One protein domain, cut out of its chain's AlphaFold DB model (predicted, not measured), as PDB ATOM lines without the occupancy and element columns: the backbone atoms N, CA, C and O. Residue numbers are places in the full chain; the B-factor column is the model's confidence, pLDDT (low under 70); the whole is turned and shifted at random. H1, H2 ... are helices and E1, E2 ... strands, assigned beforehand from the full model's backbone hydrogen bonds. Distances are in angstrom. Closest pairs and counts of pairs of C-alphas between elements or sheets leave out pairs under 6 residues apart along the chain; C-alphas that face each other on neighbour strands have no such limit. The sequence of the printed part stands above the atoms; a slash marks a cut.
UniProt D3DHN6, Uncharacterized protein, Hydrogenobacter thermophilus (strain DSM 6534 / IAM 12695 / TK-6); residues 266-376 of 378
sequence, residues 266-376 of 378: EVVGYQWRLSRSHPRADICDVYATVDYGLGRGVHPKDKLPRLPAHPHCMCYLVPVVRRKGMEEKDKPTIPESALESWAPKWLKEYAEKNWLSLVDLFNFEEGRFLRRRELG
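This is residues 266 to 376 of the 378 residues of an uncharacterized protein of Hydrogenobacter thermophilus (strain DSM 6534 / IAM 12695 / TK-6) (UniProt D3DHN6). With little regular structure, this is a loop-rich body with a small three-strand sheet at one end, H1 near the middle beside H2, and H3 and H4 toward the other end. The 111 printed residues, 41 in named elements of mixed class, run E1 H1 E2 E3 H2 H3 H4; the antiparallel sheet's order is E2 E1 E3. It is compact, radius of gyration of the C-alphas 14.1 A, spanning 43 by 31 by 23 A.

E1, residues 267 to 273, begins at C-alpha (70.701, 139.515, 138.165) and spans 16.4 A. H1 is 283 to 287, E2 298 to 300, E3 316 to 321 (16.4 A), H2 336 to 342, H3 345 to 353 (12.3 A), and H4 372 to 375, ending at C-alpha (104.577, 129.103, 138.382).

N 271 and O 318 of E1 and E3 are 2.8 A apart, as are N 270 and O 299 of E1 and E2. H1 is over E1, height 9.3 A over the sheet. H1 touches H2, closest C-alphas Val 286 and Ala 338, 5.4 A. H3 and H4 are only just apart, 8.1 A. O i to N i+4 pairs are within hydrogen-bond range throughout H1 and H3, 2 of 3 in H2; H4 is too short.

The farthest C-alphas, Lys 324 and Gly 376, are 44.6 A apart. The printed part has no cut; E2 to E3, E3 to H2 and H3 to H4 are long links. Residues 276, 277 and 367 have pLDDT under 70.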
ATOM      1  N   GLU A 266      67.113 138.341 140.009       76.81
ATOM      2  CA  GLU A 266      66.996 138.517 138.565       76.81
ATOM      3  C   GLU A 266      68.353 138.793 137.903       76.81
ATOM      4  O   GLU A 266      68.514 138.542 136.707       76.81
ATOM      5  N   VAL A 267      69.345 139.270 138.662       79.38
ATOM      6  CA  VAL A 267      70.701 139.515 138.165       79.38
ATOM      7  C   VAL A 267      71.451 138.190 138.087       79.38
ATOM      8  O   VAL A 267      71.702 137.537 139.097       79.38
ATOM      9  N   VAL A 268      71.842 137.794 136.875       87.19
ATOM     10  CA  VAL A 268      72.595 136.550 136.623       87.19
ATOM     11  C   VAL A 268      74.103 136.749 136.674       87.19
ATOM     12  O   VAL A 268      74.849 135.788 136.818       87.19
ATOM     13  N   GLY A 269      74.562 137.991 136.559       90.75
ATOM     14  CA  GLY A 269      75.978 138.304 136.497       90.75
ATOM     15  C   GLY A 269      76.235 139.735 136.058       90.75
ATOM     16  O   GLY A 269      75.322 140.564 135.995       90.75
ATOM     17  N   TYR A 270      77.488 140.012 135.722       89.19
ATOM     18  CA  TYR A 270      77.958 141.341 135.360       89.19
ATOM     19  C   TYR A 270      78.671 141.311 134.019       89.19
ATOM     20  O   TYR A 270      79.630 140.566 133.817       89.19
ATOM     21  N   GLN A 271      78.222 142.159 133.100       91.25
ATOM     22  CA  GLN A 271      78.902 142.369 131.836       91.25
ATOM     23  C   GLN A 271      80.104 143.293 132.027       91.25
ATOM     24  O   GLN A 271      79.943 144.448 132.425       91.25
ATOM     25  N   TRP A 272      81.293 142.809 131.678       92.69
ATOM     26  CA  TRP A 272      82.502 143.616 131.599       92.69
ATOM     27  C   TRP A 272      82.494 144.450 130.318       92.69
ATOM     28  O   TRP A 272      82.559 143.913 129.210       92.69
ATOM     29  N   ARG A 273      82.424 145.778 130.447       82.81
ATOM     30  CA  ARG A 273      82.437 146.693 129.300       82.81
ATOM     31  C   ARG A 273      83.703 147.534 129.285       82.81
ATOM     32  O   ARG A 273      84.061 148.184 130.268       82.81
ATOM     33  N   LEU A 274      84.353 147.546 128.124       82.44
ATOM     34  CA  LEU A 274      85.483 148.424 127.857       82.44
ATOM     35  C   LEU A 274      85.008 149.878 127.804       82.44
ATOM     36  O   LEU A 274      83.983 150.195 127.193       82.44
ATOM     37  N   SER A 275      85.768 150.775 128.428       77.56
ATOM     38  CA  SER A 275      85.569 152.211 128.226       77.56
ATOM     39  C   SER A 275      85.933 152.601 126.796       77.56
ATOM     40  O   SER A 275      86.836 152.029 126.194       77.56
ATOM     41  N   ARG A 276      85.293 153.642 126.256       69.56
ATOM     42  CA  ARG A 276      85.680 154.225 124.957       69.56
ATOM     43  C   ARG A 276      87.117 154.752 124.952       69.56
ATOM     44  O   ARG A 276      87.705 154.906 123.890       69.56
ATOM     45  N   SER A 277      87.663 155.051 126.131       68.25
ATOM     46  CA  SER A 277      89.049 155.482 126.313       68.25
ATOM     47  C   SER A 277      90.015 154.320 126.548       68.25
ATOM     48  O   SER A 277      91.181 154.585 126.826       68.25
ATOM     49  N   HIS A 278      89.556 153.064 126.465       75.50
ATOM     50  CA  HIS A 278      90.396 151.871 126.575       75.50
ATOM     51  C   HIS A 278      91.470 151.890 125.479       75.50
ATOM     52  O   HIS A 278      91.139 151.771 124.299       75.50
ATOM     53  N   PRO A 279      92.743 152.139 125.825       70.81
ATOM     54  CA  PRO A 279      93.708 152.622 124.846       70.81
ATOM     55  C   PRO A 279      94.371 151.494 124.053       70.81
ATOM     56  O   PRO A 279      94.885 151.744 122.964       70.81
ATOM     57  N   ARG A 280      94.436 150.281 124.615       79.25
ATOM     58  CA  ARG A 280      95.145 149.129 124.046       79.25
ATOM     59  C   ARG A 280      94.516 147.831 124.506       79.25
ATOM     60  O   ARG A 280      94.026 147.783 125.626       79.25
ATOM     61  N   ALA A 281      94.654 146.800 123.677       86.00
ATOM     62  CA  ALA A 281      94.305 145.444 124.059       86.00
ATOM     63  C   ALA A 281      95.037 145.054 125.353       86.00
ATOM     64  O   ALA A 281      96.272 145.091 125.420       86.00
ATOM     65  N   ASP A 282      94.269 144.712 126.378       87.00
ATOM     66  CA  ASP A 282      94.758 144.161 127.625       87.00
ATOM     67  C   ASP A 282      93.829 143.050 128.154       87.00
ATOM     68  O   ASP A 282      92.995 142.510 127.429       87.00
ATOM     69  N   ILE A 283      93.997 142.652 129.417       87.12
ATOM     70  CA  ILE A 283      93.209 141.569 130.013       87.12
ATOM     71  C   ILE A 283      91.702 141.882 130.019       87.12
ATOM     72  O   ILE A 283      90.880 140.967 129.952       87.12
ATOM     73  N   CYS A 284      91.320 143.161 130.047       89.38
ATOM     74  CA  CYS A 284      89.924 143.565 129.974       89.38
ATOM     75  C   CYS A 284      89.273 143.168 128.651       89.38
ATOM     76  O   CYS A 284      88.069 142.929 128.644       89.38
ATOM     77  N   ASP A 285      90.019 143.081 127.548       92.25
ATOM     78  CA  ASP A 285      89.482 142.632 126.260       92.25
ATOM     79  C   ASP A 285      89.068 141.160 126.325       92.25
ATOM     80  O   ASP A 285      88.020 140.782 125.795       92.25
ATOM     81  N   VAL A 286      89.829 140.340 127.056       91.00
ATOM     82  CA  VAL A 286      89.448 138.954 127.359       91.00
ATOM     83  C   VAL A 286      88.191 138.938 128.232       91.00
ATOM     84  O   VAL A 286      87.211 138.269 127.906       91.00
ATOM     85  N   TYR A 287      88.155 139.741 129.299       92.44
ATOM     86  CA  TYR A 287      86.977 139.827 130.172       92.44
ATOM     87  C   TYR A 287      85.728 140.353 129.465       92.44
ATOM     88  O   TYR A 287      84.627 139.926 129.796       92.44
ATOM     89  N   ALA A 288      85.874 141.221 128.467       92.94
ATOM     90  CA  ALA A 288      84.775 141.736 127.654       92.94
ATOM     91  C   ALA A 288      84.341 140.778 126.527       92.94
ATOM     92  O   ALA A 288      83.399 141.077 125.785       92.94
ATOM     93  N   THR A 289      85.036 139.653 126.335       92.69
ATOM     94  CA  THR A 289      84.772 138.697 125.246       92.69
ATOM     95  C   THR A 289      84.389 137.304 125.715       92.69
ATOM     96  O   THR A 289      83.703 136.615 124.962       92.69
ATOM     97  N   VAL A 290      84.779 136.905 126.926       90.94
ATOM     98  CA  VAL A 290      84.396 135.616 127.516       90.94
ATOM     99  C   VAL A 290      82.877 135.448 127.560       90.94
ATOM    100  O   VAL A 290      82.152 136.399 127.842       90.94
ATOM    101  N   ASP A 291      82.382 134.250 127.274       93.56
ATOM    102  CA  ASP A 291      80.951 133.947 127.291       93.56
ATOM    103  C   ASP A 291      80.674 132.663 128.078       93.56
ATOM    104  O   ASP A 291      80.964 131.555 127.621       93.56
ATOM    105  N   TYR A 292      80.077 132.826 129.259       92.88
ATOM    106  CA  TYR A 292      79.607 131.742 130.124       92.88
ATOM    107  C   TYR A 292      78.214 131.220 129.720       92.88
ATOM    108  O   TYR A 292      77.527 130.623 130.533       92.88
ATOM    109  N   GLY A 293      77.741 131.473 128.496       93.62
ATOM    110  CA  GLY A 293      76.363 131.183 128.072       93.62
ATOM    111  C   GLY A 293      75.338 132.235 128.522       93.62
ATOM    112  O   GLY A 293      74.154 132.140 128.193       93.62
ATOM    113  N   LEU A 294      75.799 133.276 129.223       92.88
ATOM    114  CA  LEU A 294      75.009 134.434 129.657       92.88
ATOM    115  C   LEU A 294      75.153 135.632 128.702       92.88
ATOM    116  O   LEU A 294      74.559 136.687 128.927       92.88
ATOM    117  N   GLY A 295      75.923 135.465 127.625       93.62
ATOM    118  CA  GLY A 295      76.228 136.494 126.648       93.62
ATOM    119  C   GLY A 295      77.667 136.985 126.760       93.62
ATOM    120  O   GLY A 295      78.347 136.845 127.776       93.62
ATOM    121  N   ARG A 296      78.132 137.610 125.678       93.94
ATOM    122  CA  ARG A 296      79.504 138.104 125.560       93.94
ATOM    123  C   ARG A 296      79.864 139.092 126.676       93.94
ATOM    124  O   ARG A 296      79.207 140.122 126.854       93.94
ATOM    125  N   GLY A 297      80.965 138.791 127.354       93.25
ATOM    126  CA  GLY A 297      81.538 139.548 128.459       93.25
ATOM    127  C   GLY A 297      80.767 139.422 129.769       93.25
ATOM    128  O   GLY A 297      81.058 140.184 130.686       93.25
ATOM    129  N   VAL A 298      79.762 138.542 129.860       94.38
ATOM    130  CA  VAL A 298      78.930 138.383 131.060       94.38
ATOM    131  C   VAL A 298      79.530 137.321 131.970       94.38
ATOM    132  O   VAL A 298      79.556 136.140 131.628       94.38
ATOM    133  N   HIS A 299      79.989 137.761 133.139       93.62
ATOM    134  CA  HIS A 299      80.543 136.902 134.182       93.62
ATOM    135  C   HIS A 299      79.468 136.581 135.221       93.62
ATOM    136  O   HIS A 299      78.854 137.523 135.736       93.62
ATOM    137  N   PRO A 300      79.244 135.301 135.557       93.75
ATOM    138  CA  PRO A 300      78.444 134.906 136.715       93.75
ATOM    139  C   PRO A 300      78.913 135.599 138.003       93.75
ATOM    140  O   PRO A 300      80.077 135.991 138.119       93.75
ATOM    141  N   LYS A 301      78.007 135.778 138.973       90.81
ATOM    142  CA  LYS A 301      78.285 136.534 140.215       90.81
ATOM    143  C   LYS A 301      79.501 136.002 140.986       90.81
ATOM    144  O   LYS A 301      80.250 136.792 141.552       90.81
ATOM    145  N   ASP A 302      79.685 134.688 140.996       89.69
ATOM    146  CA  ASP A 302      80.751 133.950 141.680       89.69
ATOM    147  C   ASP A 302      82.049 133.829 140.863       89.69
ATOM    148  O   ASP A 302      83.101 133.564 141.436       89.69
ATOM    149  N   LYS A 303      81.995 134.086 139.551       90.25
ATOM    150  CA  LYS A 303      83.133 133.994 138.613       90.25
ATOM    151  C   LYS A 303      83.620 135.363 138.131       90.25
ATOM    152  O   LYS A 303      84.388 135.460 137.173       90.25
ATOM    153  N   LEU A 304      83.156 136.439 138.768       88.56
ATOM    154  CA  LEU A 304      83.551 137.798 138.422       88.56
ATOM    155  C   LEU A 304      85.059 137.991 138.674       88.56
ATOM    156  O   LEU A 304      85.524 137.738 139.789       88.56
ATOM    157  N   PRO A 305      85.829 138.498 137.694       87.56
ATOM    158  CA  PRO A 305      87.246 138.723 137.875       87.56
ATOM    159  C   PRO A 305      87.524 139.721 138.987       87.56
ATOM    160  O   PRO A 305      86.722 140.607 139.302       87.56
ATOM    161  N   ARG A 306      88.731 139.627 139.539       83.88
ATOM    162  CA  ARG A 306      89.186 140.565 140.556       83.88
ATOM    163  C   ARG A 306      89.113 142.009 140.048       83.88
ATOM    164  O   ARG A 306      89.652 142.344 138.994       83.88
ATOM    165  N   LEU A 307      88.515 142.873 140.865       82.31
ATOM    166  CA  LEU A 307      88.383 144.299 140.592       82.31
ATOM    167  C   LEU A 307      89.494 145.102 141.303       82.31
ATOM    168  O   LEU A 307      89.860 144.754 142.430       82.31
ATOM    169  N   PRO A 308      90.045 146.154 140.674       77.19
ATOM    170  CA  PRO A 308      90.052 146.364 139.228       77.19
ATOM    171  C   PRO A 308      91.020 145.371 138.556       77.19
ATOM    172  O   PRO A 308      91.968 144.896 139.184       77.19
ATOM    173  N   ALA A 309      90.825 145.093 137.265       83.94
ATOM    174  CA  ALA A 309      91.635 144.099 136.552       83.94
ATOM    175  C   ALA A 309      93.127 144.473 136.458       83.94
ATOM    176  O   ALA A 309      94.002 143.610 136.479       83.94
ATOM    177  N   HIS A 310      93.435 145.767 136.342       82.12
ATOM    178  CA  HIS A 310      94.801 146.277 136.228       82.12
ATOM    179  C   HIS A 310      94.883 147.753 136.650       82.12
ATOM    180  O   HIS A 310      93.862 148.446 136.712       82.12
ATOM    181  N   PRO A 311      96.087 148.279 136.937       79.00
ATOM    182  CA  PRO A 311      96.276 149.716 137.083       79.00
ATOM    183  C   PRO A 311      95.863 150.445 135.802       79.00
ATOM    184  O   PRO A 311      96.076 149.942 134.698       79.00
ATOM    185  N   HIS A 312      95.309 151.645 135.949       75.62
ATOM    186  CA  HIS A 312      94.751 152.440 134.852       75.62
ATOM    187  C   HIS A 312      93.545 151.769 134.157       75.62
ATOM    188  O   HIS A 312      93.226 152.094 133.011       75.62
ATOM    189  N   CYS A 313      92.866 150.829 134.828       78.56
ATOM    190  CA  CYS A 313      91.609 150.280 134.331       78.56
ATOM    191  C   CYS A 313      90.521 151.357 134.384       78.56
ATOM    192  O   CYS A 313      90.324 152.004 135.408       78.56
ATOM    193  N   MET A 314      89.839 151.551 133.257       73.31
ATOM    194  CA  MET A 314      88.734 152.506 133.100       73.31
ATOM    195  C   MET A 314      87.433 151.796 132.711       73.31
ATOM    196  O   MET A 314      86.440 152.449 132.402       73.31
ATOM    197  N   CYS A 315      87.464 150.465 132.644       82.19
ATOM    198  CA  CYS A 315      86.321 149.630 132.309       82.19
ATOM    199  C   CYS A 315      85.250 149.734 133.399       82.19
ATOM    200  O   CYS A 315      85.481 150.281 134.478       82.19
ATOM    201  N   TYR A 316      84.067 149.206 133.121       75.38
ATOM    202  CA  TYR A 316      82.954 149.242 134.061       75.38
ATOM    203  C   TYR A 316      82.106 147.979 133.939       75.38
ATOM    204  O   TYR A 316      82.190 147.243 132.953       75.38
ATOM    205  N   LEU A 317      81.301 147.730 134.971       80.62
ATOM    206  CA  LEU A 317      80.385 146.600 135.029       80.62
ATOM    207  C   LEU A 317      78.955 147.066 134.779       80.62
ATOM    208  O   LEU A 317      78.537 148.104 135.294       80.62
ATOM    209  N   VAL A 318      78.204 146.268 134.025       78.75
ATOM    210  CA  VAL A 318      76.759 146.435 133.841       78.75
ATOM    211  C   VAL A 318      76.060 145.185 134.377       78.75
ATOM    212  O   VAL A 318      76.394 144.091 133.921       78.75
ATOM    213  N   PRO A 319      75.117 145.295 135.329       75.88
ATOM    214  CA  PRO A 319      74.372 144.136 135.805       75.88
ATOM    215  C   PRO A 319      73.510 143.567 134.671       75.88
ATOM    216  O   PRO A 319      72.879 144.312 133.917       75.88
ATOM    217  N   VAL A 320      73.491 142.242 134.539       81.94
ATOM    218  CA  VAL A 320      72.733 141.541 133.498       81.94
ATOM    219  C   VAL A 320      71.584 140.784 134.133       81.94
ATOM    220  O   VAL A 320      71.783 139.953 135.013       81.94
ATOM    221  N   VAL A 321      70.379 141.064 133.646       78.88
ATOM    222  CA  VAL A 321      69.147 140.410 134.086       78.88
ATOM    223  C   VAL A 321      68.910 139.128 133.290       78.88
ATOM    224  O   VAL A 321      69.160 139.093 132.080       78.88
ATOM    225  N   ARG A 322      68.399 138.086 133.953       79.19
ATOM    226  CA  ARG A 322      68.086 136.782 133.359       79.19
ATOM    227  C   ARG A 322      67.177 136.934 132.143       79.19
ATOM    228  O   ARG A 322      66.114 137.547 132.210       79.19
ATOM    229  N   ARG A 323      67.557 136.301 131.030       77.75
ATOM    230  CA  ARG A 323      66.726 136.191 129.822       77.75
ATOM    231  C   ARG A 323      66.437 134.733 129.499       77.75
ATOM    232  O   ARG A 323      67.185 133.830 129.868       77.75
ATOM    233  N   LYS A 324      65.335 134.493 128.788       78.00
ATOM    234  CA  LYS A 324      64.971 133.146 128.341       78.00
ATOM    235  C   LYS A 324      66.055 132.596 127.405       78.00
ATOM    236  O   LYS A 324      66.396 133.258 126.433       78.00
ATOM    237  N   GLY A 325      66.535 131.384 127.684       81.00
ATOM    238  CA  GLY A 325      67.601 130.731 126.916       81.00
ATOM    239  C   GLY A 325      69.017 131.058 127.398       81.00
ATOM    240  O   GLY A 325      69.968 130.561 126.806       81.00
ATOM    241  N   MET A 326      69.167 131.865 128.456       87.50
ATOM    242  CA  MET A 326      70.437 131.967 129.170       87.50
ATOM    243  C   MET A 326      70.611 130.747 130.065       87.50
ATOM    244  O   MET A 326      69.843 130.553 131.012       87.50
ATOM    245  N   GLU A 327      71.640 129.969 129.771       89.62
ATOM    246  CA  GLU A 327      72.079 128.838 130.577       89.62
ATOM    247  C   GLU A 327      73.560 129.034 130.864       89.62
ATOM    248  O   GLU A 327      74.368 129.173 129.943       89.62
ATOM    249  N   GLU A 328      73.892 129.112 132.150       90.94
ATOM    250  CA  GLU A 328      75.277 129.230 132.570       90.94
ATOM    251  C   GLU A 328      76.033 127.946 132.221       90.94
ATOM    252  O   GLU A 328      75.558 126.837 132.463       90.94
ATOM    253  N   LYS A 329      77.219 128.111 131.646       89.88
ATOM    254  CA  LYS A 329      78.147 127.038 131.315       89.88
ATOM    255  C   LYS A 329      79.266 127.001 132.342       89.88
ATOM    256  O   LYS A 329      79.843 128.039 132.669       89.88
ATOM    257  N   ASP A 330      79.653 125.797 132.750       83.75
ATOM    258  CA  ASP A 330      80.812 125.599 133.627       83.75
ATOM    259  C   ASP A 330      82.104 126.086 132.962       83.75
ATOM    260  O   ASP A 330      82.900 126.800 133.571       83.75
ATOM    261  N   LYS A 331      82.276 125.754 131.676       85.62
ATOM    262  CA  LYS A 331      83.397 126.213 130.853       85.62
ATOM    263  C   LYS A 331      82.925 127.306 129.886       85.62
ATOM    264  O   LYS A 331      82.091 127.021 129.021       85.62
ATOM    265  N   PRO A 332      83.451 128.536 129.984       89.19
ATOM    266  CA  PRO A 332      83.114 129.593 129.054       89.19
ATOM    267  C   PRO A 332      83.814 129.410 127.709       89.19
ATOM    268  O   PRO A 332      84.866 128.776 127.588       89.19
ATOM    269  N   THR A 333      83.257 130.063 126.697       90.81
ATOM    270  CA  THR A 333      83.917 130.255 125.410       90.81
ATOM    271  C   THR A 333      84.765 131.522 125.464       90.81
ATOM    272  O   THR A 333      84.265 132.586 125.827       90.81
ATOM    273  N   ILE A 334      86.035 131.433 125.063       89.06
ATOM    274  CA  ILE A 334      86.922 132.592 124.906       89.06
ATOM    275  C   ILE A 334      87.457 132.593 123.472       89.06
ATOM    276  O   ILE A 334      88.052 131.595 123.062       89.06
ATOM    277  N   PRO A 335      87.267 133.673 122.691       87.88
ATOM    278  CA  PRO A 335      87.876 133.778 121.371       87.88
ATOM    279  C   PRO A 335      89.405 133.751 121.469       87.88
ATOM    280  O   PRO A 335      89.993 134.546 122.202       87.88
ATOM    281  N   GLU A 336      90.057 132.890 120.691       83.81
ATOM    282  CA  GLU A 336      91.522 132.779 120.677       83.81
ATOM    283  C   GLU A 336      92.192 134.110 120.305       83.81
ATOM    284  O   GLU A 336      93.162 134.519 120.937       83.81
ATOM    285  N   SER A 337      91.585 134.876 119.395       84.88
ATOM    286  CA  SER A 337      92.046 136.221 119.031       84.88
ATOM    287  C   SER A 337      92.090 137.196 120.214       84.88
ATOM    288  O   SER A 337      92.995 138.030 120.291       84.88
ATOM    289  N   ALA A 338      91.156 137.089 121.166       85.12
ATOM    290  CA  ALA A 338      91.176 137.904 122.379       85.12
ATOM    291  C   ALA A 338      92.386 137.541 123.253       85.12
ATOM    292  O   ALA A 338      93.099 138.428 123.726       85.12
ATOM    293  N   LEU A 339      92.674 136.244 123.393       84.56
ATOM    294  CA  LEU A 339      93.832 135.748 124.139       84.56
ATOM    295  C   LEU A 339      95.149 136.173 123.497       84.56
ATOM    296  O   LEU A 339      96.030 136.686 124.182       84.56
ATOM    297  N   GLU A 340      95.279 136.007 122.185       82.81
ATOM    298  CA  GLU A 340      96.497 136.347 121.453       82.81
ATOM    299  C   GLU A 340      96.830 137.839 121.515       82.81
ATOM    300  O   GLU A 340      98.013 138.192 121.630       82.81
ATOM    301  N   SER A 341      95.798 138.691 121.451       80.62
ATOM    302  CA  SER A 341      95.935 140.150 121.454       80.62
ATOM    303  C   SER A 341      96.517 140.703 122.757       80.62
ATOM    304  O   SER A 341      97.260 141.683 122.726       80.62
ATOM    305  N   TRP A 342      96.236 140.049 123.888       83.81
ATOM    306  CA  TRP A 342      96.707 140.476 125.204       83.81
ATOM    307  C   TRP A 342      97.908 139.671 125.716       83.81
ATOM    308  O   TRP A 342      98.786 140.246 126.365       83.81
ATOM    309  N   ALA A 343      97.946 138.353 125.479       85.56
ATOM    310  CA  ALA A 343      98.781 137.442 126.255       85.56
ATOM    311  C   ALA A 343     100.259 137.880 126.281       85.56
ATOM    312  O   ALA A 343     100.900 138.022 125.228       85.56
ATOM    313  N   PRO A 344     100.837 138.090 127.478       83.75
ATOM    314  CA  PRO A 344     102.211 138.542 127.589       83.75
ATOM    315  C   PRO A 344     103.169 137.456 127.094       83.75
ATOM    316  O   PRO A 344     102.903 136.265 127.231       83.75
ATOM    317  N   LYS A 345     104.328 137.873 126.567       86.75
ATOM    318  CA  LYS A 345     105.322 136.977 125.947       86.75
ATOM    319  C   LYS A 345     105.628 135.726 126.780       86.75
ATOM    320  O   LYS A 345     105.622 134.626 126.256       86.75
ATOM    321  N   TRP A 346     105.823 135.894 128.085       86.00
ATOM    322  CA  TRP A 346     106.140 134.782 128.982       86.00
ATOM    323  C   TRP A 346     105.004 133.766 129.128       86.00
ATOM    324  O   TRP A 346     105.275 132.597 129.365       86.00
ATOM    325  N   LEU A 347     103.745 134.205 129.021       86.94
ATOM    326  CA  LEU A 347     102.582 133.325 129.124       86.94
ATOM    327  C   LEU A 347     102.479 132.471 127.859       86.94
ATOM    328  O   LEU A 347     102.219 131.279 127.960       86.94
ATOM    329  N   LYS A 348     102.778 133.064 126.694       88.94
ATOM    330  CA  LYS A 348     102.895 132.350 125.414       88.94
ATOM    331  C   LYS A 348     104.018 131.308 125.460       88.94
ATOM    332  O   LYS A 348     103.768 130.136 125.219       88.94
ATOM    333  N   GLU A 349     105.214 131.709 125.894       90.31
ATOM    334  CA  GLU A 349     106.363 130.800 126.052       90.31
ATOM    335  C   GLU A 349     106.075 129.662 127.045       90.31
ATOM    336  O   GLU A 349     106.486 128.522 126.835       90.31
ATOM    337  N   TYR A 350     105.359 129.955 128.137       89.31
ATOM    338  CA  TYR A 350     104.950 128.940 129.103       89.31
ATOM    339  C   TYR A 350     103.934 127.959 128.506       89.31
ATOM    340  O   TYR A 350     104.077 126.754 128.712       89.31
ATOM    341  N   ALA A 351     102.938 128.454 127.765       90.50
ATOM    342  CA  ALA A 351     101.947 127.627 127.082       90.50
ATOM    343  C   ALA A 351     102.631 126.654 126.105       90.50
ATOM    344  O   ALA A 351     102.470 125.440 126.223       90.50
ATOM    345  N   GLU A 352     103.500 127.183 125.239       91.50
ATOM    346  CA  GLU A 352     104.270 126.411 124.256       91.50
ATOM    347  C   GLU A 352     105.144 125.339 124.918       91.50
ATOM    348  O   GLU A 352     105.092 124.169 124.538       91.50
ATOM    349  N   LYS A 353     105.913 125.706 125.953       93.00
ATOM    350  CA  LYS A 353     106.820 124.779 126.650       93.00
ATOM    351  C   LYS A 353     106.086 123.603 127.302       93.00
ATOM    352  O   LYS A 353     106.670 122.529 127.444       93.00
ATOM    353  N   ASN A 354     104.843 123.814 127.729       91.31
ATOM    354  CA  ASN A 354     104.046 122.815 128.439       91.31
ATOM    355  C   ASN A 354     102.984 122.147 127.555       91.31
ATOM    356  O   ASN A 354     102.194 121.368 128.079       91.31
ATOM    357  N   TRP A 355     102.975 122.410 126.242       91.62
ATOM    358  CA  TRP A 355     101.978 121.871 125.309       91.62
ATOM    359  C   TRP A 355     100.533 122.226 125.703       91.62
ATOM    360  O   TRP A 355      99.617 121.422 125.544       91.62
ATOM    361  N   LEU A 356     100.345 123.433 126.240       89.88
ATOM    362  CA  LEU A 356      99.058 123.989 126.655       89.88
ATOM    363  C   LEU A 356      98.630 125.097 125.691       89.88
ATOM    364  O   LEU A 356      99.470 125.809 125.137       89.88
ATOM    365  N   SER A 357      97.324 125.295 125.528       87.88
ATOM    366  CA  SER A 357      96.787 126.503 124.898       87.88
ATOM    367  C   SER A 357      96.714 127.656 125.906       87.88
ATOM    368  O   SER A 357      96.724 127.452 127.121       87.88
ATOM    369  N   LEU A 358      96.579 128.897 125.424       87.25
ATOM    370  CA  LEU A 358      96.334 130.043 126.312       87.25
ATOM    371  C   LEU A 358      95.010 129.907 127.081       87.25
ATOM    372  O   LEU A 358      94.910 130.402 128.202       87.25
ATOM    373  N   VAL A 359      94.016 129.221 126.503       86.38
ATOM    374  CA  VAL A 359      92.731 128.925 127.153       86.38
ATOM    375  C   VAL A 359      92.941 128.032 128.376       86.38
ATOM    376  O   VAL A 359      92.321 128.267 129.408       86.38
ATOM    377  N   ASP A 360      93.847 127.054 128.295       85.25
ATOM    378  CA  ASP A 360      94.129 126.121 129.398       85.25
ATOM    379  C   ASP A 360      94.800 126.807 130.596       85.25
ATOM    380  O   ASP A 360      94.778 126.294 131.713       85.25
ATOM    381  N   LEU A 361      95.386 127.988 130.378       85.75
ATOM    382  CA  LEU A 361      96.013 128.802 131.421       85.75
ATOM    383  C   LEU A 361      95.029 129.770 132.099       85.75
ATOM    384  O   LEU A 361      95.434 130.519 132.997       85.75
ATOM    385  N   PHE A 362      93.764 129.784 131.672       83.00
ATOM    386  CA  PHE A 362      92.702 130.571 132.286       83.00
ATOM    387  C   PHE A 362      91.956 129.743 133.336       83.00
ATOM    388  O   PHE A 362      91.333 128.731 133.025       83.00
ATOM    389  N   ASN A 363      91.989 130.190 134.590       81.81
ATOM    390  CA  ASN A 363      91.161 129.631 135.646       81.81
ATOM    391  C   ASN A 363      89.724 130.146 135.480       81.81
ATOM    392  O   ASN A 363      89.445 131.321 135.729       81.81
ATOM    393  N   PHE A 364      88.826 129.257 135.056       73.94
ATOM    394  CA  PHE A 364      87.423 129.566 134.781       73.94
ATOM    395  C   PHE A 364      86.581 129.811 136.034       73.94
ATOM    396  O   PHE A 364      85.589 130.532 135.939       73.94
ATOM    397  N   GLU A 365      86.981 129.244 137.175       71.88
ATOM    398  CA  GLU A 365      86.312 129.446 138.465       71.88
ATOM    399  C   GLU A 365      86.667 130.813 139.047       71.88
ATOM    400  O   GLU A 365      85.804 131.553 139.499       71.88
ATOM    401  N   GLU A 366      87.945 131.191 138.979       71.88
ATOM    402  CA  GLU A 366      88.421 132.476 139.507       71.88
ATOM    403  C   GLU A 366      88.371 133.623 138.479       71.88
ATOM    404  O   GLU A 366      88.770 134.751 138.787       71.88
ATOM    405  N   GLY A 367      87.971 133.342 137.234       68.81
ATOM    406  CA  GLY A 367      87.909 134.323 136.148       68.81
ATOM    407  C   GLY A 367      89.254 135.005 135.853       68.81
ATOM    408  O   GLY A 367      89.298 136.198 135.538       68.81
ATOM    409  N   ARG A 368      90.389 134.304 135.997       75.12
ATOM    410  CA  ARG A 368      91.734 134.903 135.847       75.12
ATOM    411  C   ARG A 368      92.771 133.940 135.278       75.12
ATOM    412  O   ARG A 368      92.681 132.735 135.462       75.12
ATOM    413  N   PHE A 369      93.820 134.479 134.660       77.56
ATOM    414  CA  PHE A 369      94.977 133.683 134.237       77.56
ATOM    415  C   PHE A 369      95.890 133.311 135.405       77.56
ATOM    416  O   PHE A 369      95.967 134.022 136.418       77.56
ATOM    417  N   LEU A 370      96.649 132.231 135.210       75.19
ATOM    418  CA  LEU A 370      97.809 131.905 136.035       75.19
ATOM    419  C   LEU A 370      98.809 133.067 136.045       75.19
ATOM    420  O   LEU A 370      99.093 133.692 135.021       75.19
ATOM    421  N   ARG A 371      99.368 133.360 137.217       73.12
ATOM    422  CA  ARG A 371     100.358 134.422 137.423       73.12
ATOM    423  C   ARG A 371     101.762 133.828 137.444       73.12
ATOM    424  O   ARG A 371     101.976 132.753 137.990       73.12
ATOM    425  N   ARG A 372     102.760 134.590 136.978       73.44
ATOM    426  CA  ARG A 372     104.192 134.211 137.012       73.44
ATOM    427  C   ARG A 372     104.652 133.590 138.336       73.44
ATOM    428  O   ARG A 372     105.329 132.570 138.346       73.44
ATOM    429  N   ARG A 373     104.239 134.195 139.451       71.00
ATOM    430  CA  ARG A 373     104.575 133.748 140.810       71.00
ATOM    431  C   ARG A 373     103.996 132.381 141.179       71.00
ATOM    432  O   ARG A 373     104.634 131.644 141.913       71.00
ATOM    433  N   GLU A 374     102.815 132.043 140.662       73.06
ATOM    434  CA  GLU A 374     102.166 130.740 140.891       73.06
ATOM    435  C   GLU A 374     102.914 129.619 140.156       73.06
ATOM    436  O   GLU A 374     102.770 128.452 140.493       73.06
ATOM    437  N   LEU A 375     103.758 129.994 139.192       73.94
ATOM    438  CA  LEU A 375     104.577 129.103 138.382       73.94
ATOM    439  C   LEU A 375     106.054 129.092 138.814       73.94
ATOM    440  O   LEU A 375     106.881 128.482 138.142       73.94
ATOM    441  N   GLY A 376     106.416 129.808 139.888       72.44
ATOM    442  CA  GLY A 376     107.808 129.934 140.339       72.44
ATOM    443  C   GLY A 376     108.726 130.702 139.376       72.44
ATOM    444  O   GLY A 376     109.945 130.588 139.470       72.44
TER     445      GLY A 376